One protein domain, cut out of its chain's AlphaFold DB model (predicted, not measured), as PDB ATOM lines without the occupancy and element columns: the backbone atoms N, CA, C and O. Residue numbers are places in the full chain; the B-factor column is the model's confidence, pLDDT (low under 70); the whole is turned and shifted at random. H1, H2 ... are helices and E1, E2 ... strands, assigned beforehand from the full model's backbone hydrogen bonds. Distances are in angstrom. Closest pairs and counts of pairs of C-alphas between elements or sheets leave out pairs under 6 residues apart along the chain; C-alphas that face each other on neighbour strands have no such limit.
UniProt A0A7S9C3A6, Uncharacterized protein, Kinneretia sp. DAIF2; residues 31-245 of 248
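AT A GLANCE: This is residues 31 to 245 of the 248 residues of an uncharacterized protein of Kinneretia sp. DAIF2 (UniProt A0A7S9C3A6). What shape does this backbone make? A strongly twisted sheet, E1 E12 E13 E14 E15 E16, curls like part of a barrel round the one helix H1, and a second strongly twisted sheet, E2 E8 E9 E10 E11 E7, is partly face to face with it. A small third sheet, E3 E4 E5 E6, lies towards one end of the long axis, partly face to face with the second, with E16 towards the other end. What is it made of? The printed part has 215 residues, with H1 first and then sixteen named strands, E1 to E16, and its class is mostly strand. The sheets run in the orders given here, the first and third antiparallel and the second mixed. The whole is compact, with a radius of gyration of the C-alphas of 17.3 A and spans of 52 by 42 by 27 A.

IN THESE COORDINATES: Where is the helix? H1, residues 35 to 46, begins with C-alpha 35 at (162.204, 132.169, 161.391) and is 16.5 A from first to last C-alpha. Which strands come next? E1 is residues 51 to 53, E2 55 to 58, E3 62 to 66, E4 69 to 74 with 16.3 A, E5 77 to 80, E6 86 to 89 and E7 100 to 104. E8 is residues 121 to 127, E9 130 to 139 with 27.8 A, E10 152 to 159 with 22.8 A and E11 169 to 176 with 23.4 A; C-alpha 130 is at (170.990, 157.878, 157.792). Which strands come last? E12 is residues 184 to 186, E13 191 to 199 with 24.7 A, E14 210 to 218 with 25.2 A and E15 222 to 234 with 30.8 A. E16, residues 241 to 244, ends with C-alpha 244 at (174.135, 126.605, 173.852).

HOW THE PARTS SIT: What curls round H1? H1 is on one face of the sheet E1 E12 E13 E14 E15 E16, two layers, a helix layer on a sheet; the closest C-alphas of H1 and E13 are Leu 42 and Pro 195, 6.7 A apart. Every O i to N i+4 pair of H1 is within hydrogen-bond range. How is that sheet paired? E12 E13 E14 E15 E16 form a meander, each strand the antiparallel neighbour of the one before; in the hairpin E13 and E14, N 194 and O 215 are 2.9 A apart. E15 bends by 78 degrees at residue 230, and beyond it N 233 and O 242 of E16 are 2.9 A apart. Edge strand E1 has N 52 at 2.9 A from O 185 of E12. What faces it? The sheet E2 E8 E9 E10 E11 E7 does, the facing parts 11.1 A centre to centre, and the closest C-alphas of E11 and E13, Gly 175 and Leu 197, are 5.1 A apart. In it E8 E9 E10 E11 form a meander, with N 136 and O 156 of the hairpin E9 and E10 2.9 A apart, while E7 is parallel to E11, with N 102 and O 170 2.8 A apart. E1 runs on into E2 at 27 degrees, and N 57 of E2 is 3.1 A from O 124 of E8. Where is the third sheet? The meander E3 E4 E5 E6 completes a stack of sheets, face to face in turn, its strands at 54 degrees to those of the second sheet; the closest C-alphas of E4 and E8 are Ala 74 and Ala 122, 6.8 A apart. In the hairpin E4 and E5, N 72 and O 79 are 2.8 A apart.

THE WHOLE: How far does it reach? The two C-alphas farthest apart are those of Pro 67 and Gln 245, at 54.9 A. Is anything cut or loosely linked? The printed part has no cut, and its long links are E7 to E8, 16 residues, and E9 to E10, 12 residues. Where is confidence low? The mean pLDDT of the printed part is 86.1, with residues 92 to 93, 107 to 109, 141 to 150, 201 to 208 and 236 under 70.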
ATOM      1  N   THR A  31     165.929 127.944 172.270       90.00
ATOM      2  CA  THR A  31     165.423 127.198 171.112       90.00
ATOM      3  C   THR A  31     164.677 128.130 170.162       90.00
ATOM      4  O   THR A  31     163.955 129.021 170.607       90.00
ATOM      5  N   ALA A  32     164.842 127.915 168.858       89.38
ATOM      6  CA  ALA A  32     164.062 128.560 167.808       89.38
ATOM      7  C   ALA A  32     163.402 127.506 166.911       89.38
ATOM      8  O   ALA A  32     164.078 126.638 166.359       89.38
ATOM      9  N   THR A  33     162.083 127.587 166.751       87.69
ATOM     10  CA  THR A  33     161.274 126.629 165.974       87.69
ATOM     11  C   THR A  33     160.750 127.202 164.655       87.69
ATOM     12  O   THR A  33     160.259 126.458 163.806       87.69
ATOM     13  N   ASN A  34     160.878 128.517 164.458       86.38
ATOM     14  CA  ASN A  34     160.509 129.242 163.242       86.38
ATOM     15  C   ASN A  34     161.457 130.436 162.989       86.38
ATOM     16  O   ASN A  34     162.274 130.792 163.840       86.38
ATOM     17  N   ALA A  35     161.344 131.058 161.808       86.19
ATOM     18  CA  ALA A  35     162.204 132.169 161.391       86.19
ATOM     19  C   ALA A  35     162.076 133.405 162.299       86.19
ATOM     20  O   ALA A  35     163.073 134.062 162.593       86.19
ATOM     21  N   THR A  36     160.864 133.699 162.780       89.44
ATOM     22  CA  THR A  36     160.604 134.833 163.674       89.44
ATOM     23  C   THR A  36     161.295 134.638 165.021       89.44
ATOM     24  O   THR A  36     162.044 135.511 165.452       89.44
ATOM     25  N   GLU A  37     161.129 133.470 165.648       91.06
ATOM     26  CA  GLU A  37     161.808 133.119 166.900       91.06
ATOM     27  C   GLU A  37     163.329 133.144 166.755       91.06
ATOM     28  O   GLU A  37     164.023 133.654 167.637       91.06
ATOM     29  N   LEU A  38     163.852 132.632 165.634       90.75
ATOM     30  CA  LEU A  38     165.282 132.681 165.350       90.75
ATOM     31  C   LEU A  38     165.771 134.129 165.259       90.75
ATOM     32  O   LEU A  38     166.759 134.481 165.899       90.75
ATOM     33  N   SER A  39     165.081 134.970 164.492       90.94
ATOM     34  CA  SER A  39     165.435 136.381 164.332       90.94
ATOM     35  C   SER A  39     165.451 137.107 165.674       90.94
ATOM     36  O   SER A  39     166.418 137.795 166.004       90.94
ATOM     37  N   GLU A  40     164.438 136.895 166.514       91.25
ATOM     38  CA  GLU A  40     164.411 137.469 167.856       91.25
ATOM     39  C   GLU A  40     165.549 136.955 168.745       91.25
ATOM     40  O   GLU A  40     166.158 137.747 169.465       91.25
ATOM     41  N   LEU A  41     165.860 135.655 168.696       92.12
ATOM     42  CA  LEU A  41     166.962 135.051 169.447       92.12
ATOM     43  C   LEU A  41     168.305 135.657 169.034       92.12
ATOM     44  O   LEU A  41     169.041 136.133 169.898       92.12
ATOM     45  N   LEU A  42     168.596 135.710 167.733       91.50
ATOM     46  CA  LEU A  42     169.844 136.265 167.207       91.50
ATOM     47  C   LEU A  42     169.976 137.762 167.509       91.50
ATOM     48  O   LEU A  42     171.050 138.236 167.874       91.50
ATOM     49  N   ARG A  43     168.875 138.523 167.442       90.38
ATOM     50  CA  ARG A  43     168.886 139.929 167.868       90.38
ATOM     51  C   ARG A  43     169.148 140.068 169.362       90.38
ATOM     52  O   ARG A  43     169.861 140.993 169.739       90.38
ATOM     53  N   ARG A  44     168.575 139.206 170.213       88.62
ATOM     54  CA  ARG A  44     168.832 139.209 171.667       88.62
ATOM     55  C   ARG A  44     170.286 138.881 171.983       88.62
ATOM     56  O   ARG A  44     170.851 139.543 172.842       88.62
ATOM     57  N   GLU A  45     170.878 137.923 171.275       87.44
ATOM     58  CA  GLU A  45     172.294 137.562 171.409       87.44
ATOM     59  C   GLU A  45     173.205 138.763 171.122       87.44
ATOM     60  O   GLU A  45     174.059 139.109 171.937       87.44
ATOM     61  N   LEU A  46     172.937 139.481 170.029       86.88
ATOM     62  CA  LEU A  46     173.706 140.668 169.653       86.88
ATOM     63  C   LEU A  46     173.370 141.906 170.494       86.88
ATOM     64  O   LEU A  46     174.096 142.907 170.430       86.88
ATOM     65  N   LYS A  47     172.264 141.890 171.248       82.12
ATOM     66  CA  LYS A  47     171.760 143.052 171.981       82.12
ATOM     67  C   LYS A  47     172.689 143.383 173.142       82.12
ATOM     68  O   LYS A  47     172.562 142.898 174.258       82.12
ATOM     69  N   THR A  48     173.592 144.308 172.871       78.31
ATOM     70  CA  THR A  48     174.450 144.969 173.853       78.31
ATOM     71  C   THR A  48     174.166 146.466 173.818       78.31
ATOM     72  O   THR A  48     173.476 146.951 172.921       78.31
ATOM     73  N   SER A  49     174.750 147.245 174.729       70.25
ATOM     74  CA  SER A  49     174.663 148.716 174.684       70.25
ATOM     75  C   SER A  49     175.198 149.334 173.379       70.25
ATOM     76  O   SER A  49     175.012 150.527 173.147       70.25
ATOM     77  N   GLN A  50     175.885 148.550 172.539       87.38
ATOM     78  CA  GLN A  50     176.459 148.990 171.273       87.38
ATOM     79  C   GLN A  50     175.561 148.711 170.057       87.38
ATOM     80  O   GLN A  50     175.542 149.535 169.147       87.38
ATOM     81  N   TYR A  51     174.835 147.586 170.015       93.81
ATOM     82  CA  TYR A  51     174.064 147.180 168.833       93.81
ATOM     83  C   TYR A  51     172.564 147.360 169.029       93.81
ATOM     84  O   TYR A  51     171.982 146.938 170.026       93.81
ATOM     85  N   THR A  52     171.921 147.939 168.021       94.44
ATOM     86  CA  THR A  52     170.474 148.179 168.000       94.44
ATOM     87  C   THR A  52     169.871 147.669 166.696       94.44
ATOM     88  O   THR A  52     170.563 147.714 165.676       94.44
ATOM     89  N   PRO A  53     168.612 147.200 166.688       95.00
ATOM     90  CA  PRO A  53     167.941 146.834 165.445       95.00
ATOM     91  C   PRO A  53     167.935 148.001 164.461       95.00
ATOM     92  O   PRO A  53     167.666 149.145 164.843       95.00
ATOM     93  N   VAL A  54     168.234 147.724 163.192       96.56
ATOM     94  CA  VAL A  54     168.139 148.752 162.152       96.56
ATOM     95  C   VAL A  54     166.687 149.131 161.910       96.56
ATOM     96  O   VAL A  54     165.768 148.333 162.094       96.56
ATOM     97  N   ARG A  55     166.467 150.347 161.412       97.75
ATOM     98  CA  ARG A  55     165.152 150.706 160.887       97.75
ATOM     99  C   ARG A  55     165.062 150.245 159.435       97.75
ATOM    100  O   ARG A  55     165.826 150.713 158.588       97.75
ATOM    101  N   LEU A  56     164.105 149.365 159.164       98.19
ATOM    102  CA  LEU A  56     163.763 148.896 157.826       98.19
ATOM    103  C   LEU A  56     162.527 149.629 157.314       98.19
ATOM    104  O   LEU A  56     161.597 149.906 158.067       98.19
ATOM    105  N   VAL A  57     162.526 149.967 156.028       98.31
ATOM    106  CA  VAL A  57     161.337 150.483 155.341       98.31
ATOM    107  C   VAL A  57     161.143 149.688 154.071       98.31
ATOM    108  O   VAL A  57     162.068 149.625 153.261       98.31
ATOM    109  N   ALA A  58     159.950 149.127 153.894       98.19
ATOM    110  CA  ALA A  58     159.629 148.337 152.719       98.19
ATOM    111  C   ALA A  58     159.834 149.112 151.414       98.19
ATOM    112  O   ALA A  58     159.500 150.299 151.318       98.19
ATOM    113  N   ILE A  59     160.418 148.431 150.431       97.81
ATOM    114  CA  ILE A  59     160.537 148.879 149.048       97.81
ATOM    115  C   ILE A  59     159.517 148.087 148.238       97.81
ATOM    116  O   ILE A  59     159.508 146.860 148.276       97.81
ATOM    117  N   THR A  60     158.675 148.790 147.489       96.88
ATOM    118  CA  THR A  60     157.799 148.151 146.508       96.88
ATOM    119  C   THR A  60     158.646 147.573 145.379       96.88
ATOM    120  O   THR A  60     159.479 148.280 144.809       96.88
ATOM    121  N   LEU A  61     158.423 146.298 145.070       96.25
ATOM    122  CA  LEU A  61     159.048 145.611 143.946       96.25
ATOM    123  C   LEU A  61     158.171 145.757 142.702       96.25
ATOM    124  O   LEU A  61     157.000 145.376 142.711       96.25
ATOM    125  N   GLU A  62     158.741 146.285 141.625       95.25
ATOM    126  CA  GLU A  62     158.044 146.496 140.356       95.25
ATOM    127  C   GLU A  62     158.633 145.569 139.294       95.25
ATOM    128  O   GLU A  62     159.787 145.704 138.900       95.25
ATOM    129  N   SER A  63     157.853 144.592 138.836       93.56
ATOM    130  CA  SER A  63     158.290 143.653 137.796       93.56
ATOM    131  C   SER A  63     157.905 144.158 136.408       93.56
ATOM    132  O   SER A  63     156.790 144.638 136.208       93.56
ATOM    133  N   GLY A  64     158.794 143.994 135.431       91.44
ATOM    134  CA  GLY A  64     158.517 144.319 134.037       91.44
ATOM    135  C   GLY A  64     159.385 143.512 133.080       91.44
ATOM    136  O   GLY A  64     160.506 143.137 133.413       91.44
ATOM    137  N   CYS A  65     158.867 143.259 131.881       91.81
ATOM    138  CA  CYS A  65     159.596 142.586 130.812       91.81
ATOM    139  C   CYS A  65     159.613 143.464 129.565       91.81
ATOM    140  O   CYS A  65     158.617 144.103 129.220       91.81
ATOM    141  N   GLY A  66     160.755 143.494 128.886       86.38
ATOM    142  CA  GLY A  66     160.922 144.201 127.626       86.38
ATOM    143  C   GLY A  66     161.827 143.435 126.665       86.38
ATOM    144  O   GLY A  66     162.242 142.315 126.957       86.38
ATOM    145  N   PRO A  67     162.210 144.049 125.535       84.25
ATOM    146  CA  PRO A  67     163.036 143.394 124.515       84.25
ATOM    147  C   PRO A  67     164.404 142.898 125.016       84.25
ATOM    148  O   PRO A  67     165.041 142.089 124.355       84.25
ATOM    149  N   LYS A  68     164.873 143.407 126.164       82.50
ATOM    150  CA  LYS A  68     166.159 143.053 126.786       82.50
ATOM    151  C   LYS A  68     166.035 142.020 127.919       82.50
ATOM    152  O   LYS A  68     167.027 141.769 128.598       82.50
ATOM    153  N   GLY A  69     164.847 141.453 128.128       89.25
ATOM    154  CA  GLY A  69     164.550 140.502 129.201       89.25
ATOM    155  C   GLY A  69     163.648 141.081 130.291       89.25
ATOM    156  O   GLY A  69     163.108 142.188 130.162       89.25
ATOM    157  N   CYS A  70     163.478 140.303 131.357       92.25
ATOM    158  CA  CYS A  70     162.687 140.664 132.525       92.25
ATOM    159  C   CYS A  70     163.562 141.224 133.653       92.25
ATOM    160  O   CYS A  70     164.723 140.843 133.828       92.25
ATOM    161  N   SER A  71     162.993 142.150 134.421       94.06
ATOM    162  CA  SER A  71     163.634 142.736 135.591       94.06
ATOM    163  C   SER A  71     162.635 143.054 136.694       94.06
ATOM    164  O   SER A  71     161.468 143.350 136.429       94.06
ATOM    165  N   VAL A  72     163.127 143.057 137.927       95.12
ATOM    166  CA  VAL A  72     162.429 143.559 139.109       95.12
ATOM    167  C   VAL A  72     163.147 144.809 139.599       95.12
ATOM    168  O   VAL A  72     164.288 144.751 140.058       95.12
ATOM    169  N   ASP A  73     162.487 145.953 139.499       94.69
ATOM    170  CA  ASP A  73     162.994 147.221 139.999       94.69
ATOM    171  C   ASP A  73     162.686 147.357 141.499       94.69
ATOM    172  O   ASP A  73     161.570 147.123 141.962       94.69
ATOM    173  N   ALA A  74     163.709 147.747 142.261       95.31
ATOM    174  CA  ALA A  74     163.669 147.998 143.697       95.31
ATOM    175  C   ALA A  74     164.298 149.378 143.967       95.31
ATOM    176  O   ALA A  74     165.467 149.513 144.342       95.31
ATOM    177  N   GLU A  75     163.525 150.439 143.720       93.25
ATOM    178  CA  GLU A  75     163.978 151.839 143.733       93.25
ATOM    179  C   GLU A  75     165.214 152.114 142.866       93.25
ATOM    180  O   GLU A  75     165.129 152.232 141.649       93.25
ATOM    181  N   ARG A  76     166.371 152.295 143.522       93.94
ATOM    182  CA  ARG A  76     167.652 152.641 142.914       93.94
ATOM    183  C   ARG A  76     168.428 151.397 142.506       93.94
ATOM    184  O   ARG A  76     169.594 151.519 142.147       93.94
ATOM    185  N   LEU A  77     167.804 150.231 142.590       95.56
ATOM    186  CA  LEU A  77     168.332 148.952 142.154       95.56
ATOM    187  C   LEU A  77     167.373 148.345 141.135       95.56
ATOM    188  O   LEU A  77     166.177 148.631 141.141       95.56
ATOM    189  N   SER A  78     167.920 147.530 140.249       94.69
ATOM    190  CA  SER A  78     167.165 146.716 139.306       94.69
ATOM    191  C   SER A  78     167.797 145.336 139.297       94.69
ATOM    192  O   SER A  78     169.017 145.218 139.181       94.69
ATOM    193  N   VAL A  79     166.988 144.304 139.480       95.00
ATOM    194  CA  VAL A  79     167.417 142.913 139.390       95.00
ATOM    195  C   VAL A  79     166.985 142.402 138.030       95.00
ATOM    196  O   VAL A  79     165.797 142.228 137.783       95.00
ATOM    197  N   GLN A  80     167.929 142.208 137.121       93.62
ATOM    198  CA  GLN A  80     167.656 141.574 135.841       93.62
ATOM    199  C   GLN A  80     167.520 140.070 136.072       93.62
ATOM    200  O   GLN A  80     168.508 139.418 136.401       93.62
ATOM    201  N   THR A  81     166.313 139.528 135.920       90.00
ATOM    202  CA  THR A  81     166.033 138.101 136.140       90.00
ATOM    203  C   THR A  81     166.470 137.268 134.938       90.00
ATOM    204  O   THR A  81     166.994 136.173 135.098       90.00
ATOM    205  N   GLU A  82     166.319 137.812 133.729       84.88
ATOM    206  CA  GLU A  82     166.650 137.141 132.470       84.88
ATOM    207  C   GLU A  82     167.486 138.059 131.563       84.88
ATOM    208  O   GLU A  82     167.243 139.272 131.525       84.88
ATOM    209  N   PRO A  83     168.458 137.524 130.797       78.44
ATOM    210  CA  PRO A  83     168.754 136.097 130.608       78.44
ATOM    211  C   PRO A  83     169.788 135.498 131.578       78.44
ATOM    212  O   PRO A  83     169.947 134.285 131.598       78.44
ATOM    213  N   GLN A  84     170.538 136.315 132.325       76.44
ATOM    214  CA  GLN A  84     171.732 135.850 133.058       76.44
ATOM    215  C   GLN A  84     171.788 136.260 134.533       76.44
ATOM    216  O   GLN A  84     172.823 136.043 135.150       76.44
ATOM    217  N   GLY A  85     170.717 136.828 135.102       87.56
ATOM    218  CA  GLY A  85     170.680 137.139 136.531       87.56
ATOM    219  C   GLY A  85     171.710 138.185 136.969       87.56
ATOM    220  O   GLY A  85     172.873 137.869 137.207       87.56
ATOM    221  N   GLN A  86     171.326 139.456 137.073       93.38
ATOM    222  CA  GLN A  86     172.274 140.516 137.434       93.38
ATOM    223  C   GLN A  86     171.650 141.566 138.338       93.38
ATOM    224  O   GLN A  86     170.493 141.947 138.174       93.38
ATOM    225  N   LEU A  87     172.452 142.103 139.257       95.25
ATOM    226  CA  LEU A  87     172.072 143.266 140.046       95.25
ATOM    227  C   LEU A  87     172.656 144.530 139.415       95.25
ATOM    228  O   LEU A  87     173.865 144.648 139.226       95.25
ATOM    229  N   LEU A  88     171.787 145.486 139.113       94.19
ATOM    230  CA  LEU A  88     172.105 146.736 138.436       94.19
ATOM    231  C   LEU A  88     171.751 147.919 139.333       94.19
ATOM    232  O   LEU A  88     170.804 147.869 140.124       94.19
ATOM    233  N   ASN A  89     172.466 149.030 139.170       93.06
ATOM    234  CA  ASN A  89     171.974 150.297 139.688       93.06
ATOM    235  C   ASN A  89     170.809 150.791 138.803       93.06
ATOM    236  O   ASN A  89     170.738 150.529 137.603       93.06
ATOM    237  N   ASN A  90     169.877 151.518 139.407       86.44
ATOM    238  CA  ASN A  90     168.716 152.104 138.741       86.44
ATOM    239  C   ASN A  90     168.639 153.592 139.090       86.44
ATOM    240  O   ASN A  90     167.807 154.062 139.866       86.44
ATOM    241  N   SER A  91     169.590 154.359 138.568       76.19
ATOM    242  CA  SER A  91     169.614 155.809 138.746       76.19
ATOM    243  C   SER A  91     168.927 156.461 137.546       76.19
ATOM    244  O   SER A  91     169.456 156.411 136.437       76.19
ATOM    245  N   LYS A  92     167.764 157.097 137.758       67.81
ATOM    246  CA  LYS A  92     167.046 157.836 136.700       67.81
ATOM    247  C   LYS A  92     168.003 158.758 135.930       67.81
ATOM    248  O   LYS A  92     168.687 159.579 136.540       67.81
ATOM    249  N   GLY A  93     168.048 158.606 134.605       63.56
ATOM    250  CA  GLY A  93     168.863 159.435 133.708       63.56
ATOM    251  C   GLY A  93     170.362 159.113 133.672       63.56
ATOM    252  O   GLY A  93     171.120 159.885 133.092       63.56
ATOM    253  N   LYS A  94     170.814 158.008 134.280       70.75
ATOM    254  CA  LYS A  94     172.194 157.514 134.156       70.75
ATOM    255  C   LYS A  94     172.210 156.103 133.582       70.75
ATOM    256  O   LYS A  94     171.250 155.351 133.727       70.75
ATOM    257  N   GLU A  95     173.321 155.758 132.943       78.56
ATOM    258  CA  GLU A  95     173.571 154.406 132.453       78.56
ATOM    259  C   GLU A  95     173.508 153.391 133.604       78.56
ATOM    260  O   GLU A  95     174.113 153.606 134.664       78.56
ATOM    261  N   ARG A  96     172.764 152.299 133.385       86.56
ATOM    262  CA  ARG A  96     172.696 151.168 134.313       86.56
ATOM    263  C   ARG A  96     174.044 150.449 134.320       86.56
ATOM    264  O   ARG A  96     174.583 150.120 133.271       86.56
ATOM    265  N   ARG A  97     174.578 150.203 135.507       90.88
ATOM    266  CA  ARG A  97     175.856 149.539 135.760       90.88
ATOM    267  C   ARG A  97     175.613 148.303 136.602       90.88
ATOM    268  O   ARG A  97     174.881 148.372 137.590       90.88
ATOM    269  N   VAL A  98     176.264 147.212 136.218       93.88
ATOM    270  CA  VAL A  98     176.302 145.964 136.984       93.88
ATOM    271  C   VAL A  98     177.046 146.212 138.293       93.88
ATOM    272  O   VAL A  98     178.136 146.785 138.288       93.88
ATOM    273  N   LEU A  99     176.447 145.809 139.411       95.31
ATOM    274  CA  LEU A  99     177.118 145.787 140.703       95.31
ATOM    275  C   LEU A  99     177.975 144.526 140.796       95.31
ATOM    276  O   LEU A  99     177.538 143.432 140.444       95.31
ATOM    277  N   GLN A 100     179.181 144.668 141.332       95.88
ATOM    278  CA  GLN A 100     180.021 143.530 141.669       95.88
ATOM    279  C   GLN A 100     179.386 142.759 142.830       95.88
ATOM    280  O   GLN A 100     179.272 143.286 143.938       95.88
ATOM    281  N   LEU A 101     179.003 141.508 142.590       94.94
ATOM    282  CA  LEU A 101     178.497 140.625 143.633       94.94
ATOM    283  C   LEU A 101     179.668 139.966 144.371       94.94
ATOM    284  O   LEU A 101     180.450 139.226 143.780       94.94
ATOM    285  N   VAL A 102     179.797 140.246 145.666       95.38
ATOM    286  CA  VAL A 102     180.775 139.620 146.562       95.38
ATOM    287  C   VAL A 102     180.061 138.557 147.379       95.38
ATOM    288  O   VAL A 102     179.214 138.875 148.214       95.38
ATOM    289  N   GLU A 103     180.414 137.300 147.134       92.75
ATOM    290  CA  GLU A 103     179.850 136.146 147.829       92.75
ATOM    291  C   GLU A 103     180.609 135.853 149.122       92.75
ATOM    292  O   GLU A 103     181.808 135.575 149.103       92.75
ATOM    293  N   HIS A 104     179.895 135.873 150.244       91.75
ATOM    294  CA  HIS A 104     180.418 135.428 151.529       91.75
ATOM    295  C   HIS A 104     180.089 133.954 151.699       91.75
ATOM    296  O   HIS A 104     178.945 133.593 151.960       91.75
ATOM    297  N   ARG A 105     181.091 133.105 151.464       83.75
ATOM    298  CA  ARG A 105     180.955 131.648 151.541       83.75
ATOM    299  C   ARG A 105     181.233 131.149 152.960       83.75
ATOM    300  O   ARG A 105     182.074 131.748 153.638       83.75
ATOM    301  N   PRO A 106     180.622 130.021 153.365       76.31
ATOM    302  CA  PRO A 106     181.005 129.326 154.586       76.31
ATOM    303  C   PRO A 106     182.503 129.014 154.599       76.31
ATOM    304  O   PRO A 106     183.124 128.862 153.545       76.31
ATOM    305  N   ALA A 107     183.084 128.854 155.791       65.12
ATOM    306  CA  ALA A 107     184.528 128.644 155.988       65.12
ATOM    307  C   ALA A 107     185.126 127.477 155.168       65.12
ATOM    308  O   ALA A 107     186.322 127.460 154.891       65.12
ATOM    309  N   ALA A 108     184.290 126.530 154.738       62.06
ATOM    310  CA  ALA A 108     184.645 125.408 153.871       62.06
ATOM    311  C   ALA A 108     184.881 125.780 152.393       62.06
ATOM    312  O   ALA A 108     185.210 124.911 151.592       62.06
ATOM    313  N   GLY A 109     184.619 127.029 151.995       68.12
ATOM    314  CA  GLY A 109     184.681 127.470 150.599       68.12
ATOM    315  C   GLY A 109     183.591 126.875 149.699       68.12
ATOM    316  O   GLY A 109     183.662 127.045 148.481       68.12
ATOM    317  N   GLN A 110     182.591 126.201 150.282       72.25
ATOM    318  CA  GLN A 110     181.466 125.610 149.558       72.25
ATOM    319  C   GLN A 110     180.761 126.677 148.703       72.25
ATOM    320  O   GLN A 110     180.599 127.817 149.159       72.25
ATOM    321  N   PRO A 111     180.363 126.344 147.461       72.88
ATOM    322  CA  PRO A 111     179.617 127.275 146.630       72.88
ATOM    323  C   PRO A 111     178.290 127.619 147.310       72.88
ATOM    324  O   PRO A 111     177.651 126.761 147.921       72.88
ATOM    325  N   LEU A 112     177.872 128.880 147.195       77.44
ATOM    326  CA  LEU A 112     176.524 129.258 147.603       77.44
ATOM    327  C   LEU A 112     175.509 128.594 146.657       77.44
ATOM    328  O   LEU A 112     175.836 128.384 145.485       77.44
ATOM    329  N   PRO A 113     174.281 128.300 147.129       78.12
ATOM    330  CA  PRO A 113     173.182 127.875 146.262       78.12
ATOM    331  C   PRO A 113     173.038 128.787 145.040       78.12
ATOM    332  O   PRO A 113     173.399 129.962 145.103       78.12
ATOM    333  N   GLU A 114     172.490 128.300 143.932       81.00
ATOM    334  CA  GLU A 114     172.143 129.196 142.824       81.00
ATOM    335  C   GLU A 114     171.127 130.244 143.301       81.00
ATOM    336  O   GLU A 114     170.271 129.950 144.129       81.00
ATOM    337  N   LEU A 115     171.263 131.495 142.854       81.94
ATOM    338  CA  LEU A 115     170.325 132.550 143.223       81.94
ATOM    339  C   LEU A 115     169.153 132.539 142.242       81.94
ATOM    340  O   LEU A 115     169.361 132.802 141.059       81.94
ATOM    341  N   ASP A 116     167.931 132.312 142.726       85.44
ATOM    342  CA  ASP A 116     166.754 132.742 141.973       85.44
ATOM    343  C   ASP A 116     166.789 134.270 141.933       85.44
ATOM    344  O   ASP A 116     166.661 134.930 142.961       85.44
ATOM    345  N   TRP A 117     167.024 134.848 140.757       90.12
ATOM    346  CA  TRP A 117     167.221 136.288 140.581       90.12
ATOM    347  C   TRP A 117     165.938 137.114 140.729       90.12
ATOM    348  O   TRP A 117     165.895 138.278 140.336       90.12
ATOM    349  N   ARG A 118     164.895 136.547 141.335       91.75
ATOM    350  CA  ARG A 118     163.668 137.235 141.710       91.75
ATOM    351  C   ARG A 118     163.630 137.477 143.225       91.75
ATOM    352  O   ARG A 118     163.388 136.537 143.981       91.75
ATOM    353  N   PRO A 119     163.840 138.719 143.698       93.81
ATOM    354  CA  PRO A 119     163.748 138.997 145.126       93.81
ATOM    355  C   PRO A 119     162.312 138.777 145.613       93.81
ATOM    356  O   PRO A 119     161.359 139.157 144.926       93.81
ATOM    357  N   SER A 120     162.160 138.178 146.794       93.19
ATOM    358  CA  SER A 120     160.869 138.088 147.480       93.19
ATOM    359  C   SER A 120     160.526 139.417 148.142       93.19
ATOM    360  O   SER A 120     159.398 139.888 148.034       93.19
ATOM    361  N   ASP A 121     161.534 140.057 148.740       95.94
ATOM    362  CA  ASP A 121     161.391 141.291 149.499       95.94
ATOM    363  C   ASP A 121     162.595 142.213 149.293       95.94
ATOM    364  O   ASP A 121     163.708 141.784 148.972       95.94
ATOM    365  N   ALA A 122     162.382 143.513 149.491       98.00
ATOM    366  CA  ALA A 122     163.461 144.488 149.532       98.00
ATOM    367  C   ALA A 122     163.152 145.619 150.508       98.00
ATOM    368  O   ALA A 122     162.029 146.115 150.576       98.00
ATOM    369  N   TRP A 123     164.173 146.083 151.225       98.56
ATOM    370  CA  TRP A 123     164.038 147.093 152.267       98.56
ATOM    371  C   TRP A 123     165.118 148.168 152.172       98.56
ATOM    372  O   TRP A 123     166.288 147.907 151.887       98.56
ATOM    373  N   ARG A 124     164.745 149.411 152.487       98.31
ATOM    374  CA  ARG A 124     165.702 150.474 152.800       98.31
ATOM    375  C   ARG A 124     166.259 150.214 154.194       98.31
ATOM    376  O   ARG A 124     165.485 150.096 155.142       98.31
ATOM    377  N   VAL A 125     167.580 150.219 154.328       98.19
ATOM    378  CA  VAL A 125     168.255 150.009 155.615       98.19
ATOM    379  C   VAL A 125     168.741 151.343 156.163       98.19
ATOM    380  O   VAL A 125     169.504 152.052 155.497       98.19
ATOM    381  N   PHE A 126     168.324 151.687 157.380       97.00
ATOM    382  CA  PHE A 126     168.751 152.896 158.078       97.00
ATOM    383  C   PHE A 126     169.523 152.569 159.356       97.00
ATOM    384  O   PHE A 126     169.076 151.776 160.184       97.00
ATOM    385  N   VAL A 127     170.653 153.256 159.532       94.44
ATOM    386  CA  VAL A 127     171.439 153.268 160.769       94.44
ATOM    387  C   VAL A 127     171.302 154.654 161.387       94.44
ATOM    388  O   VAL A 127     171.731 155.657 160.804       94.44
ATOM    389  N   GLY A 128     170.621 154.730 162.531       89.56
ATOM    390  CA  GLY A 128     170.112 155.998 163.048       89.56
ATOM    391  C   GLY A 128     169.186 156.673 162.026       89.56
ATOM    392  O   GLY A 128     168.275 156.050 161.481       89.56
ATOM    393  N   GLN A 129     169.438 157.949 161.725       90.62
ATOM    394  CA  GLN A 129     168.656 158.715 160.741       90.62
ATOM    395  C   GLN A 129     169.195 158.612 159.306       90.62
ATOM    396  O   GLN A 129     168.591 159.134 158.369       90.62
ATOM    397  N   ARG A 130     170.329 157.936 159.096       91.88
ATOM    398  CA  ARG A 130     170.990 157.878 157.792       91.88
ATOM    399  C   ARG A 130     170.659 156.578 157.068       91.88
ATOM    400  O   ARG A 130     170.803 155.495 157.630       91.88
ATOM    401  N   ARG A 131     170.284 156.676 155.785       94.75
ATOM    402  CA  ARG A 131     170.196 155.501 154.906       94.75
ATOM    403  C   ARG A 131     171.596 154.919 154.734       94.75
ATOM    404  O   ARG A 131     172.491 155.599 154.230       94.75
ATOM    405  N   TRP A 132     171.765 153.680 155.171       96.25
ATOM    406  CA  TRP A 132     172.988 152.914 154.977       96.25
ATOM    407  C   TRP A 132     173.010 152.275 153.591       96.25
ATOM    408  O   TRP A 132     174.034 152.317 152.917       96.25
ATOM    409  N   GLY A 133     171.873 151.745 153.137       97.12
ATOM    410  CA  GLY A 133     171.803 151.024 151.872       97.12
ATOM    411  C   GLY A 133     170.425 150.455 151.571       97.12
ATOM    412  O   GLY A 133     169.403 151.012 151.992       97.12
ATOM    413  N   SER A 134     170.417 149.346 150.840       97.94
ATOM    414  CA  SER A 134     169.239 148.496 150.659       97.94
ATOM    415  C   SER A 134     169.596 147.049 150.977       97.94
ATOM    416  O   SER A 134     170.753 146.653 150.834       97.94
ATOM    417  N   CYS A 135     168.602 146.288 151.405       98.50
ATOM    418  CA  CYS A 135     168.696 144.851 151.555       98.50
ATOM    419  C   CYS A 135     167.645 144.181 150.676       98.50
ATOM    420  O   CYS A 135     166.527 144.685 150.606       98.50
ATOM    421  N   LEU A 136     168.010 143.093 150.007       98.00
ATOM    422  CA  LEU A 136     167.103 142.267 149.220       98.00
ATOM    423  C   LEU A 136     167.132 140.848 149.770       98.00
ATOM    424  O   LEU A 136     168.209 140.339 150.094       98.00
ATOM    425  N   GLU A 137     165.971 140.218 149.826       95.44
ATOM    426  CA  GLU A 137     165.826 138.818 150.199       95.44
ATOM    427  C   GLU A 137     165.453 138.002 148.975       95.44
ATOM    428  O   GLU A 137     164.633 138.416 148.154       95.44
ATOM    429  N   PHE A 138     166.068 136.836 148.854       91.38
ATOM    430  CA  PHE A 138     165.781 135.880 147.804       91.38
ATOM    431  C   PHE A 138     165.479 134.542 148.452       91.38
ATOM    432  O   PHE A 138     166.274 133.999 149.231       91.38
ATOM    433  N   SER A 139     164.310 134.024 148.113       80.44
ATOM    434  CA  SER A 139     163.911 132.682 148.494       80.44
ATOM    435  C   SER A 139     164.540 131.692 147.524       80.44
ATOM    436  O   SER A 139     164.547 131.914 146.318       80.44
ATOM    437  N   HIS A 140     165.053 130.582 148.044       71.06
ATOM    438  CA  HIS A 140     165.535 129.497 147.200       71.06
ATOM    439  C   HIS A 140     164.426 128.477 146.996       71.06
ATOM    440  O   HIS A 140     164.080 127.743 147.921       71.06
ATOM    441  N   SER A 141     163.906 128.360 145.775       53.12
ATOM    442  CA  SER A 141     163.184 127.156 145.365       53.12
ATOM    443  C   SER A 141     164.189 126.133 144.826       53.12
ATOM    444  O   SER A 141     164.314 125.951 143.621       53.12
ATOM    445  N   GLY A 142     164.936 125.474 145.716       50.53
ATOM    446  CA  GLY A 142     165.822 124.373 145.320       50.53
ATOM    447  C   GLY A 142     167.261 124.458 145.819       50.53
ATOM    448  O   GLY A 142     168.175 124.749 145.064       50.53
ATOM    449  N   LEU A 143     167.455 124.048 147.070       37.69
ATOM    450  CA  LEU A 143     168.502 123.117 147.504       37.69
ATOM    451  C   LEU A 143     167.947 122.479 148.782       37.69
ATOM    452  O   LEU A 143     167.882 123.099 149.839       37.69
ATOM    453  N   GLY A 144     167.357 121.293 148.599       41.94
ATOM    454  CA  GLY A 144     166.392 120.703 149.530       41.94
ATOM    455  C   GLY A 144     165.166 120.089 148.848       41.94
ATOM    456  O   GLY A 144     164.067 120.181 149.390       41.94
ATOM    457  N   LYS A 145     165.315 119.429 147.686       39.28
ATOM    458  CA  LYS A 145     164.316 118.424 147.282       39.28
ATOM    459  C   LYS A 145     164.410 117.285 148.301       39.28
ATOM    460  O   LYS A 145     165.237 116.395 148.150       39.28
ATOM    461  N   SER A 146     163.618 117.405 149.369       42.12
ATOM    462  CA  SER A 146     163.457 116.462 150.484       42.12
ATOM    463  C   SER A 146     164.733 116.140 151.282       42.12
ATOM    464  O   SER A 146     165.378 115.127 151.051       42.12
ATOM    465  N   GLY A 147     165.069 116.970 152.277       45.25
ATOM    466  CA  GLY A 147     166.102 116.668 153.284       45.25
ATOM    467  C   GLY A 147     165.883 117.382 154.624       45.25
ATOM    468  O   GLY A 147     164.985 118.213 154.739       45.25
ATOM    469  N   ARG A 148     166.682 117.060 155.648       49.12
ATOM    470  CA  ARG A 148     166.731 117.783 156.935       49.12
ATOM    471  C   ARG A 148     167.317 119.193 156.677       49.12
ATOM    472  O   ARG A 148     168.283 119.305 155.934       49.12
ATOM    473  N   LEU A 149     166.730 120.262 157.245       58.09
ATOM    474  CA  LEU A 149     167.148 121.685 157.110       58.09
ATOM    475  C   LEU A 149     166.868 122.424 155.767       58.09
ATOM    476  O   LEU A 149     167.709 123.166 155.266       58.09
ATOM    477  N   GLN A 150     165.652 122.328 155.217       62.09
ATOM    478  CA  GLN A 150     165.251 122.897 153.902       62.09
ATOM    479  C   GLN A 150     165.051 124.427 153.827       62.09
ATOM    480  O   GLN A 150     164.354 124.910 152.938       62.09
ATOM    481  N   ARG A 151     165.563 125.215 154.774       76.56
ATOM    482  CA  ARG A 151     165.110 126.606 154.961       76.56
ATOM    483  C   ARG A 151     166.242 127.605 154.766       76.56
ATOM    484  O   ARG A 151     166.566 128.368 155.666       76.56
ATOM    485  N   TRP A 152     166.847 127.565 153.583       82.12
ATOM    486  CA  TRP A 152     167.906 128.486 153.175       82.12
ATOM    487  C   TRP A 152     167.325 129.679 152.428       82.12
ATOM    488  O   TRP A 152     166.502 129.527 151.526       82.12
ATOM    489  N   SER A 153     167.805 130.864 152.770       87.19
ATOM    490  CA  SER A 153     167.506 132.119 152.084       87.19
ATOM    491  C   SER A 153     168.811 132.823 151.730       87.19
ATOM    492  O   SER A 153     169.857 132.569 152.335       87.19
ATOM    493  N   THR A 154     168.765 133.691 150.722       91.56
ATOM    494  CA  THR A 154     169.858 134.625 150.440       91.56
ATOM    495  C   THR A 154     169.455 136.029 150.844       91.56
ATOM    496  O   THR A 154     168.394 136.514 150.460       91.56
ATOM    497  N   VAL A 155     170.370 136.712 151.520       95.50
ATOM    498  CA  VAL A 155     170.321 138.149 151.762       95.50
ATOM    499  C   VAL A 155     171.384 138.831 150.900       95.50
ATOM    500  O   VAL A 155     172.547 138.421 150.889       95.50
ATOM    501  N   VAL A 156     171.004 139.895 150.192       97.38
ATOM    502  CA  VAL A 156     171.936 140.763 149.462       97.38
ATOM    503  C   VAL A 156     171.914 142.167 150.056       97.38
ATOM    504  O   VAL A 156     170.913 142.876 149.974       97.38
ATOM    505  N   LEU A 157     173.044 142.596 150.621       98.12
ATOM    506  CA  LEU A 157     173.242 143.948 151.137       98.12
ATOM    507  C   LEU A 157     173.934 144.826 150.101       98.12
ATOM    508  O   LEU A 157     175.043 144.529 149.657       98.12
ATOM    509  N   VAL A 158     173.320 145.960 149.780       97.50
ATOM    510  CA  VAL A 158     173.894 146.959 148.878       97.50
ATOM    511  C   VAL A 158     174.166 148.245 149.658       97.50
ATOM    512  O   VAL A 158     173.218 148.990 149.936       97.50
ATOM    513  N   PRO A 159     175.427 148.537 150.030       96.62
ATOM    514  CA  PRO A 159     175.783 149.789 150.687       96.62
ATOM    515  C   PRO A 159     175.553 150.974 149.748       96.62
ATOM    516  O   PRO A 159     175.794 150.892 148.544       96.62
ATOM    517  N   PHE A 160     175.081 152.094 150.291       94.44
ATOM    518  CA  PHE A 160     174.871 153.328 149.536       94.44
ATOM    519  C   PHE A 160     175.928 154.371 149.911       94.44
ATOM    520  O   PHE A 160     176.329 154.535 151.067       94.44
ATOM    521  N   HIS A 161     176.354 155.138 148.916       89.62
ATOM    522  CA  HIS A 161     177.195 156.307 149.113       89.62
ATOM    523  C   HIS A 161     176.430 157.437 149.821       89.62
ATOM    524  O   HIS A 161     175.201 157.443 149.916       89.62
ATOM    525  N   ARG A 162     177.157 158.461 150.298       85.12
ATOM    526  CA  ARG A 162     176.560 159.628 150.984       85.12
ATOM    527  C   ARG A 162     175.516 160.366 150.137       85.12
ATOM    528  O   ARG A 162     174.566 160.904 150.690       85.12
ATOM    529  N   ASN A 163     175.659 160.346 148.813       87.44
ATOM    530  CA  ASN A 163     174.698 160.922 147.865       87.44
ATOM    531  C   ASN A 163     173.459 160.031 147.619       87.44
ATOM    532  O   ASN A 163     172.715 160.264 146.668       87.44
ATOM    533  N   GLN A 164     173.258 159.003 148.450       88.38
ATOM    534  CA  GLN A 164     172.165 158.036 148.377       88.38
ATOM    535  C   GLN A 164     172.106 157.232 147.070       88.38
ATOM    536  O   GLN A 164     171.041 156.732 146.712       88.38
ATOM    537  N   GLN A 165     173.222 157.096 146.352       91.12
ATOM    538  CA  GLN A 165     173.335 156.158 145.235       91.12
ATOM    539  C   GLN A 165     173.898 154.816 145.720       91.12
ATOM    540  O   GLN A 165     174.722 154.826 146.639       91.12
ATOM    541  N   PRO A 166     173.506 153.689 145.103       93.25
ATOM    542  CA  PRO A 166     174.157 152.408 145.344       93.25
ATOM    543  C   PRO A 166     175.666 152.490 145.119       93.25
ATOM    544  O   PRO A 166     176.127 153.169 144.196       93.25
ATOM    545  N   GLY A 167     176.414 151.796 145.970       92.06
ATOM    546  CA  GLY A 167     177.826 151.526 145.756       92.06
ATOM    547  C   GLY A 167     178.067 150.591 144.570       92.06
ATOM    548  O   GLY A 167     177.122 150.042 144.003       92.06
ATOM    549  N   PRO A 168     179.337 150.384 144.190       92.94
ATOM    550  CA  PRO A 168     179.693 149.486 143.094       92.94
ATOM    551  C   PRO A 168     179.544 148.003 143.459       92.94
ATOM    552  O   PRO A 168     179.633 147.155 142.577       92.94
ATOM    553  N   THR A 169     179.345 147.683 144.737       95.31
ATOM    554  CA  THR A 169     179.409 146.320 145.267       95.31
ATOM    555  C   THR A 169     178.107 145.954 145.966       95.31
ATOM    556  O   THR A 169     177.499 146.788 146.635       95.31
ATOM    557  N   ALA A 170     177.713 144.693 145.842       96.88
ATOM    558  CA  ALA A 170     176.650 144.057 146.599       96.88
ATOM    559  C   ALA A 170     177.221 142.840 147.333       96.88
ATOM    560  O   ALA A 170     178.016 142.095 146.770       96.88
ATOM    561  N   HIS A 171     176.839 142.642 148.588       97.44
ATOM    562  CA  HIS A 171     177.332 141.543 149.414       97.44
ATOM    563  C   HIS A 171     176.248 140.492 149.569       97.44
ATOM    564  O   HIS A 171     175.163 140.805 150.052       97.44
ATOM    565  N   ARG A 172     176.553 139.264 149.162       95.31
ATOM    566  CA  ARG A 172     175.639 138.130 149.180       95.31
ATOM    567  C   ARG A 172     175.980 137.197 150.334       95.31
ATOM    568  O   ARG A 172     177.127 136.772 150.450       95.31
ATOM    569  N   PHE A 173     174.965 136.851 151.114       93.56
ATOM    570  CA  PHE A 173     175.030 135.907 152.224       93.56
ATOM    571  C   PHE A 173     173.941 134.862 152.034       93.56
ATOM    572  O   PHE A 173     172.839 135.211 151.609       93.56
ATOM    573  N   SER A 174     174.216 133.605 152.365       89.75
ATOM    574  CA  SER A 174     173.183 132.571 152.389       89.75
ATOM    575  C   SER A 174     173.236 131.824 153.707       89.75
ATOM    576  O   SER A 174     174.301 131.392 154.139       89.75
ATOM    577  N   GLY A 175     172.076 131.688 154.337       87.75
ATOM    578  CA  GLY A 175     171.967 131.158 155.685       87.75
ATOM    579  C   GLY A 175     170.654 130.455 155.935       87.75
ATOM    580  O   GLY A 175     169.663 130.681 155.234       87.75
ATOM    581  N   TYR A 176     170.642 129.640 156.982       86.19
ATOM    582  CA  TYR A 176     169.412 129.061 157.489       86.19
ATOM    583  C   TYR A 176     168.520 130.165 158.072       86.19
ATOM    584  O   TYR A 176     168.926 130.864 159.000       86.19
ATOM    585  N   TRP A 177     167.319 130.330 157.507       86.75
ATOM    586  CA  TRP A 177     166.335 131.353 157.874       86.75
ATOM    587  C   TRP A 177     166.871 132.787 157.916       86.75
ATOM    588  O   TRP A 177     166.332 133.622 158.634       86.75
ATOM    589  N   SER A 178     167.916 133.098 157.147       87.75
ATOM    590  CA  SER A 178     168.465 134.451 157.159       87.75
ATOM    591  C   SER A 178     167.459 135.466 156.611       87.75
ATOM    592  O   SER A 178     166.745 135.198 155.644       87.75
ATOM    593  N   GLY A 179     167.432 136.644 157.209       93.25
ATOM    594  CA  GLY A 179     166.621 137.752 156.735       93.25
ATOM    595  C   GLY A 179     167.295 139.059 157.103       93.25
ATOM    596  O   GLY A 179     168.110 139.120 158.028       93.25
ATOM    597  N   CYS A 180     167.002 140.134 156.387       96.56
ATOM    598  CA  CYS A 180     167.512 141.439 156.786       96.56
ATOM    599  C   CYS A 180     166.811 142.015 158.016       96.56
ATOM    600  O   CYS A 180     167.291 143.005 158.566       96.56
ATOM    601  N   ASP A 181     165.713 141.424 158.475       94.81
ATOM    602  CA  ASP A 181     165.094 141.758 159.748       94.81
ATOM    603  C   ASP A 181     166.042 141.419 160.913       94.81
ATOM    604  O   ASP A 181     165.966 142.039 161.969       94.81
ATOM    605  N   MET A 182     167.007 140.521 160.701       95.56
ATOM    606  CA  MET A 182     168.094 140.217 161.635       95.56
ATOM    607  C   MET A 182     169.191 141.294 161.692       95.56
ATOM    608  O   MET A 182     170.098 141.195 162.522       95.56
ATOM    609  N   LEU A 183     169.149 142.321 160.834       96.94
ATOM    610  CA  LEU A 183     170.171 143.365 160.813       96.94
ATOM    611  C   LEU A 183     170.175 144.185 162.105       96.94
ATOM    612  O   LEU A 183     169.196 144.823 162.502       96.94
ATOM    613  N   MET A 184     171.359 144.262 162.694       96.69
ATOM    614  CA  MET A 184     171.670 145.118 163.828       96.69
ATOM    615  C   MET A 184     172.710 146.153 163.401       96.69
ATOM    616  O   MET A 184     173.434 145.967 162.424       96.69
ATOM    617  N   ALA A 185     172.814 147.259 164.125       96.19
ATOM    618  CA  ALA A 185     173.795 148.294 163.846       96.19
ATOM    619  C   ALA A 185     174.426 148.854 165.109       96.19
ATOM    620  O   ALA A 185     173.734 149.150 166.086       96.19
ATOM    621  N   ASP A 186     175.732 149.086 165.025       94.81
ATOM    622  CA  ASP A 186     176.405 150.048 165.883       94.81
ATOM    623  C   ASP A 186     176.202 151.437 165.278       94.81
ATOM    624  O   ASP A 186     176.836 151.813 164.288       94.81
ATOM    625  N   ILE A 187     175.287 152.202 165.875       91.75
ATOM    626  CA  ILE A 187     174.906 153.530 165.383       91.75
ATOM    627  C   ILE A 187     176.108 154.485 165.373       91.75
ATOM    628  O   ILE A 187     176.196 155.329 164.481       91.75
ATOM    629  N   LYS A 188     177.042 154.355 166.327       91.19
ATOM    630  CA  LYS A 188     178.187 155.271 166.449       91.19
ATOM    631  C   LYS A 188     179.179 155.071 165.312       91.19
ATOM    632  O   LYS A 188     179.650 156.048 164.736       91.19
ATOM    633  N   SER A 189     179.491 153.818 164.989       91.38
ATOM    634  CA  SER A 189     180.440 153.492 163.916       91.38
ATOM    635  C   SER A 189     179.787 153.389 162.534       91.38
ATOM    636  O   SER A 189     180.482 153.447 161.519       91.38
ATOM    637  N   GLY A 190     178.460 153.251 162.464       92.31
ATOM    638  CA  GLY A 190     177.742 153.015 161.212       92.31
ATOM    639  C   GLY A 190     177.947 151.605 160.648       92.31
ATOM    640  O   GLY A 190     177.687 151.382 159.462       92.31
ATOM    641  N   ILE A 191     178.446 150.676 161.468       94.50
ATOM    642  CA  ILE A 191     178.664 149.275 161.102       94.50
ATOM    643  C   ILE A 191     177.349 148.513 161.248       94.50
ATOM    644  O   ILE A 191     176.717 148.559 162.304       94.50
ATOM    645  N   LEU A 192     176.978 147.778 160.201       96.75
ATOM    646  CA  LEU A 192     175.929 146.766 160.262       96.75
ATOM    647  C   LEU A 192     176.502 145.433 160.728       96.75
ATOM    648  O   LEU A 192     177.624 145.078 160.371       96.75
ATOM    649  N   VAL A 193     175.711 144.690 161.487       96.81
ATOM    650  CA  VAL A 193     175.976 143.303 161.854       96.81
ATOM    651  C   VAL A 193     174.814 142.455 161.359       96.81
ATOM    652  O   VAL A 193     173.661 142.741 161.681       96.81
ATOM    653  N   LEU A 194     175.128 141.432 160.571       96.81
ATOM    654  CA  LEU A 194     174.186 140.431 160.090       96.81
ATOM    655  C   LEU A 194     174.591 139.063 160.665       96.81
ATOM    656  O   LEU A 194     175.637 138.538 160.270       96.81
ATOM    657  N   PRO A 195     173.829 138.508 161.620       95.31
ATOM    658  CA  PRO A 195     174.029 137.141 162.078       95.31
ATOM    659  C   PRO A 195     173.498 136.155 161.030       95.31
ATOM    660  O   PRO A 195     172.357 136.273 160.590       95.31
ATOM    661  N   ILE A 196     174.323 135.190 160.632       92.44
ATOM    662  CA  ILE A 196     173.977 134.148 159.659       92.44
ATOM    663  C   ILE A 196     174.299 132.780 160.257       92.44
ATOM    664  O   ILE A 196     175.380 132.581 160.808       92.44
ATOM    665  N   LEU A 197     173.366 131.834 160.139       90.19
ATOM    666  CA  LEU A 197     173.618 130.421 160.418       90.19
ATOM    667  C   LEU A 197     174.077 129.705 159.149       90.19
ATOM    668  O   LEU A 197     173.337 129.643 158.169       90.19
ATOM    669  N   GLU A 198     175.277 129.141 159.195       86.81
ATOM    670  CA  GLU A 198     175.973 128.531 158.058       86.81
ATOM    671  C   GLU A 198     176.398 127.096 158.380       86.81
ATOM    672  O   GLU A 198     176.569 126.772 159.556       86.81
ATOM    673  N   PRO A 199     176.615 126.225 157.378       80.94
ATOM    674  CA  PRO A 199     177.100 124.880 157.641       80.94
ATOM    675  C   PRO A 199     178.575 124.905 158.072       80.94
ATOM    676  O   PRO A 199     179.385 125.689 157.570       80.94
ATOM    677  N   VAL A 200     178.936 124.014 158.994       79.50
ATOM    678  CA  VAL A 200     180.325 123.793 159.419       79.50
ATOM    679  C   VAL A 200     181.043 122.913 158.394       79.50
ATOM    680  O   VAL A 200     180.493 121.938 157.889       79.50
ATOM    681  N   ALA A 201     182.311 123.223 158.121       64.31
ATOM    682  CA  ALA A 201     183.118 122.576 157.083       64.31
ATOM    683  C   ALA A 201     183.323 121.055 157.229       64.31
ATOM    684  O   ALA A 201     183.659 120.403 156.246       64.31
ATOM    685  N   ALA A 202     183.151 120.505 158.433       56.22
ATOM    686  CA  ALA A 202     183.490 119.122 158.775       56.22
ATOM    687  C   ALA A 202     182.271 118.226 159.061       56.22
ATOM    688  O   ALA A 202     182.433 117.110 159.551       56.22
ATOM    689  N   ALA A 203     181.056 118.704 158.787       52.78
ATOM    690  CA  ALA A 203     179.852 117.897 158.927       52.78
ATOM    691  C   ALA A 203     179.862 116.749 157.899       52.78
ATOM    692  O   ALA A 203     179.818 116.994 156.693       52.78
ATOM    693  N   GLN A 204     179.930 115.498 158.367       49.47
ATOM    694  CA  GLN A 204     179.573 114.345 157.536       49.47
ATOM    695  C   GLN A 204     178.106 114.495 157.103       49.47
ATOM    696  O   GLN A 204     177.302 115.051 157.846       49.47
ATOM    697  N   GLU A 205     177.744 113.995 155.916       50.56
ATOM    698  CA  GLU A 205     176.406 114.157 155.306       50.56
ATOM    699  C   GLU A 205     175.227 113.755 156.220       50.56
ATOM    700  O   GLU A 205     174.092 114.167 155.985       50.56
ATOM    701  N   SER A 206     175.481 112.975 157.274       49.91
ATOM    702  CA  SER A 206     174.494 112.532 158.259       49.91
ATOM    703  C   SER A 206     174.205 113.527 159.396       49.91
ATOM    704  O   SER A 206     173.178 113.357 160.059       49.91
ATOM    705  N   ASP A 207     175.037 114.554 159.615       56.59
ATOM    706  CA  ASP A 207     174.865 115.541 160.694       56.59
ATOM    707  C   ASP A 207     175.336 116.940 160.263       56.59
ATOM    708  O   ASP A 207     176.490 117.327 160.457       56.59
ATOM    709  N   VAL A 208     174.442 117.708 159.625       61.97
ATOM    710  CA  VAL A 208     174.714 119.100 159.228       61.97
ATOM    711  C   VAL A 208     174.828 119.962 160.486       61.97
ATOM    712  O   VAL A 208     173.845 120.509 160.990       61.97
ATOM    713  N   ALA A 209     176.052 120.094 160.988       76.94
ATOM    714  CA  ALA A 209     176.383 121.037 162.041       76.94
ATOM    715  C   ALA A 209     176.281 122.472 161.501       76.94
ATOM    716  O   ALA A 209     176.813 122.784 160.432       76.94
ATOM    717  N   LEU A 210     175.608 123.345 162.252       84.06
ATOM    718  CA  LEU A 210     175.492 124.767 161.941       84.06
ATOM    719  C   LEU A 210     176.404 125.579 162.862       84.06
ATOM    720  O   LEU A 210     176.598 125.245 164.029       84.06
ATOM    721  N   GLN A 211     176.934 126.677 162.343       88.50
ATOM    722  CA  GLN A 211     177.634 127.695 163.113       88.50
ATOM    723  C   GLN A 211     176.974 129.049 162.895       88.50
ATOM    724  O   GLN A 211     176.531 129.374 161.795       88.50
ATOM    725  N   LEU A 212     176.945 129.857 163.948       91.94
ATOM    726  CA  LEU A 212     176.555 131.253 163.854       91.94
ATOM    727  C   LEU A 212     177.774 132.095 163.466       91.94
ATOM    728  O   LEU A 212     178.813 132.024 164.117       91.94
ATOM    729  N   VAL A 213     177.646 132.907 162.423       93.31
ATOM    730  CA  VAL A 213     178.672 133.841 161.950       93.31
ATOM    731  C   VAL A 213     178.113 135.258 161.983       93.31
ATOM    732  O   VAL A 213     177.054 135.546 161.434       93.31
ATOM    733  N   HIS A 214     178.840 136.174 162.618       95.19
ATOM    734  CA  HIS A 214     178.498 137.592 162.664       95.19
ATOM    735  C   HIS A 214     179.238 138.347 161.561       95.19
ATOM    736  O   HIS A 214     180.427 138.655 161.697       95.19
ATOM    737  N   TYR A 215     178.538 138.678 160.476       96.38
ATOM    738  CA  TYR A 215     179.087 139.504 159.405       96.38
ATOM    739  C   TYR A 215     179.002 140.976 159.757       96.38
ATOM    740  O   TYR A 215     177.920 141.533 159.912       96.38
ATOM    741  N   ARG A 216     180.160 141.625 159.857       96.44
ATOM    742  CA  ARG A 216     180.274 143.059 160.121       96.44
ATOM    743  C   ARG A 216     180.497 143.791 158.811       96.44
ATOM    744  O   ARG A 216     181.541 143.609 158.194       96.44
ATOM    745  N   CYS A 217     179.550 144.631 158.417       96.81
ATOM    746  CA  CYS A 217     179.547 145.365 157.159       96.81
ATOM    747  C   CYS A 217     179.684 146.871 157.395       96.81
ATOM    748  O   CYS A 217     178.791 147.521 157.943       96.81
ATOM    749  N   GLY A 218     180.800 147.442 156.949       92.88
ATOM    750  CA  GLY A 218     181.047 148.882 156.949       92.88
ATOM    751  C   GLY A 218     181.097 149.436 155.527       92.88
ATOM    752  O   GLY A 218     181.519 148.753 154.599       92.88
ATOM    753  N   LEU A 219     180.713 150.704 155.349       88.88
ATOM    754  CA  LEU A 219     180.673 151.337 154.019       88.88
ATOM    755  C   LEU A 219     182.045 151.403 153.321       88.88
ATOM    756  O   LEU A 219     182.091 151.417 152.097       88.88
ATOM    757  N   ALA A 220     183.140 151.485 154.085       86.31
ATOM    758  CA  ALA A 220     184.506 151.564 153.553       86.31
ATOM    759  C   ALA A 220     185.303 150.260 153.723       86.31
ATOM    760  O   ALA A 220     186.201 149.987 152.937       86.31
ATOM    761  N   SER A 221     184.984 149.463 154.745       88.19
ATOM    762  CA  SER A 221     185.722 148.242 155.092       88.19
ATOM    763  C   SER A 221     185.202 146.986 154.391       88.19
ATOM    764  O   SER A 221     185.779 145.919 154.568       88.19
ATOM    765  N   GLY A 222     184.086 147.082 153.661       92.75
ATOM    766  CA  GLY A 222     183.362 145.910 153.177       92.75
ATOM    767  C   GLY A 222     182.765 145.099 154.330       92.75
ATOM    768  O   GLY A 222     182.514 145.634 155.418       92.75
ATOM    769  N   CYS A 223     182.537 143.811 154.079       96.00
ATOM    770  CA  CYS A 223     181.965 142.875 155.040       96.00
ATOM    771  C   CYS A 223     182.979 141.794 155.431       96.00
ATOM    772  O   CYS A 223     183.670 141.265 154.564       96.00
ATOM    773  N   ALA A 224     183.031 141.443 156.716       94.81
ATOM    774  CA  ALA A 224     183.854 140.346 157.223       94.81
ATOM    775  C   ALA A 224     183.093 139.530 158.276       94.81
ATOM    776  O   ALA A 224     182.493 140.106 159.187       94.81
ATOM    777  N   GLY A 225     183.133 138.203 158.148       93.44
ATOM    778  CA  GLY A 225     182.505 137.262 159.075       93.44
ATOM    779  C   GLY A 225     183.391 136.947 160.278       93.44
ATOM    780  O   GLY A 225     184.612 136.840 160.155       93.44
ATOM    781  N   ARG A 226     182.778 136.792 161.453       92.19
ATOM    782  CA  ARG A 226     183.423 136.252 162.657       92.19
ATOM    783  C   ARG A 226     182.542 135.153 163.251       92.19
ATOM    784  O   ARG A 226     181.405 135.466 163.602       92.19
ATOM    785  N   PRO A 227     183.030 133.907 163.370       91.12
ATOM    786  CA  PRO A 227     182.284 132.849 164.039       91.12
ATOM    787  C   PRO A 227     181.947 133.233 165.484       91.12
ATOM    788  O   PRO A 227     182.777 133.807 166.194       91.12
ATOM    789  N   SER A 228     180.724 132.931 165.900       90.12
ATOM    790  CA  SER A 228     180.274 133.022 167.284       90.12
ATOM    791  C   SER A 228     180.761 131.795 168.061       90.12
ATOM    792  O   SER A 228     180.806 130.698 167.502       90.12
ATOM    793  N   PRO A 229     181.108 131.943 169.349       86.44
ATOM    794  CA  PRO A 229     181.444 130.806 170.198       86.44
ATOM    795  C   PRO A 229     180.221 129.943 170.564       86.44
ATOM    796  O   PRO A 229     180.394 128.868 171.139       86.44
ATOM    797  N   LEU A 230     178.996 130.396 170.267       86.19
ATOM    798  CA  LEU A 230     177.778 129.635 170.541       86.19
ATOM    799  C   LEU A 230     177.721 128.353 169.713       86.19
ATOM    800  O   LEU A 230     177.887 128.368 168.492       86.19
ATOM    801  N   ARG A 231     177.405 127.246 170.384       85.19
ATOM    802  CA  ARG A 231     177.094 125.986 169.712       85.19
ATOM    803  C   ARG A 231     175.654 126.024 169.228       85.19
ATOM    804  O   ARG A 231     174.753 126.358 169.995       85.19
ATOM    805  N   VAL A 232     175.455 125.650 167.968       87.88
ATOM    806  CA  VAL A 232     174.132 125.538 167.354       87.88
ATOM    807  C   VAL A 232     173.924 124.090 166.944       87.88
ATOM    808  O   VAL A 232     174.670 123.545 166.136       87.88
ATOM    809  N   THR A 233     172.908 123.457 167.519       83.81
ATOM    810  CA  THR A 233     172.487 122.105 167.138       83.81
ATOM    811  C   THR A 233     171.111 122.168 166.504       83.81
ATOM    812  O   THR A 233     170.321 123.063 166.811       83.81
ATOM    813  N   SER A 234     170.819 121.232 165.606       79.69
ATOM    814  CA  SER A 234     169.499 121.131 164.996       79.69
ATOM    815  C   SER A 234     168.797 119.858 165.446       79.69
ATOM    816  O   SER A 234     169.406 118.795 165.530       79.69
ATOM    817  N   ASN A 235     167.507 119.965 165.755       77.62
ATOM    818  CA  ASN A 235     166.647 118.806 165.886       77.62
ATOM    819  C   ASN A 235     166.203 118.411 164.472       77.62
ATOM    820  O   ASN A 235     165.496 119.179 163.815       77.62
ATOM    821  N   PRO A 236     166.589 117.231 163.990       68.12
ATOM    822  CA  PRO A 236     166.367 116.885 162.601       68.12
ATOM    823  C   PRO A 236     164.904 116.603 162.231       68.12
ATOM    824  O   PRO A 236     164.552 116.706 161.056       68.12
ATOM    825  N   ASP A 237     164.071 116.226 163.199       71.06
ATOM    826  CA  ASP A 237     162.685 115.819 162.950       71.06
ATOM    827  C   ASP A 237     161.751 117.036 162.922       71.06
ATOM    828  O   ASP A 237     160.758 117.062 162.200       71.06
ATOM    829  N   THR A 238     162.104 118.082 163.673       73.81
ATOM    830  CA  THR A 238     161.330 119.332 163.770       73.81
ATOM    831  C   THR A 238     161.960 120.492 162.993       73.81
ATOM    832  O   THR A 238     161.284 121.463 162.648       73.81
ATOM    833  N   GLY A 239     163.264 120.418 162.715       73.69
ATOM    834  CA  GLY A 239     164.061 121.536 162.212       73.69
ATOM    835  C   GLY A 239     164.297 122.638 163.249       73.69
ATOM    836  O   GLY A 239     164.734 123.720 162.866       73.69
ATOM    837  N   ALA A 240     163.987 122.401 164.529       82.75
ATOM    838  CA  ALA A 240     164.250 123.360 165.596       82.75
ATOM    839  C   ALA A 240     165.758 123.524 165.827       82.75
ATOM    840  O   ALA A 240     166.525 122.571 165.690       82.75
ATOM    841  N   LEU A 241     166.177 124.724 166.207       87.44
ATOM    842  CA  LEU A 241     167.568 125.065 166.477       87.44
ATOM    843  C   LEU A 241     167.766 125.309 167.964       87.44
ATOM    844  O   LEU A 241     167.027 126.101 168.541       87.44
ATOM    845  N   ASN A 242     168.775 124.682 168.560       88.94
ATOM    846  CA  ASN A 242     169.148 124.903 169.953       88.94
ATOM    847  C   ASN A 242     170.503 125.600 170.027       88.94
ATOM    848  O   ASN A 242     171.489 125.130 169.457       88.94
ATOM    849  N   PHE A 243     170.536 126.695 170.772       89.06
ATOM    850  CA  PHE A 243     171.714 127.499 171.047       89.06
ATOM    851  C   PHE A 243     172.198 127.191 172.454       89.06
ATOM    852  O   PHE A 243     171.408 127.198 173.401       89.06
ATOM    853  N   GLN A 244     173.489 126.914 172.583       85.94
ATOM    854  CA  GLN A 244     174.135 126.605 173.852       85.94
ATOM    855  C   GLN A 244     175.414 127.424 173.979       85.94
ATOM    856  O   GLN A 244     176.191 127.544 173.023       85.94
ATOM    857  N   GLN A 245     175.644 127.987 175.166       78.81
ATOM    858  CA  GLN A 245     176.948 128.559 175.475       78.81
ATOM    859  C   GLN A 245     177.990 127.435 175.535       78.81
ATOM    860  O   GLN A 245     177.671 126.326 175.969       78.81
TER     861      GLN A 245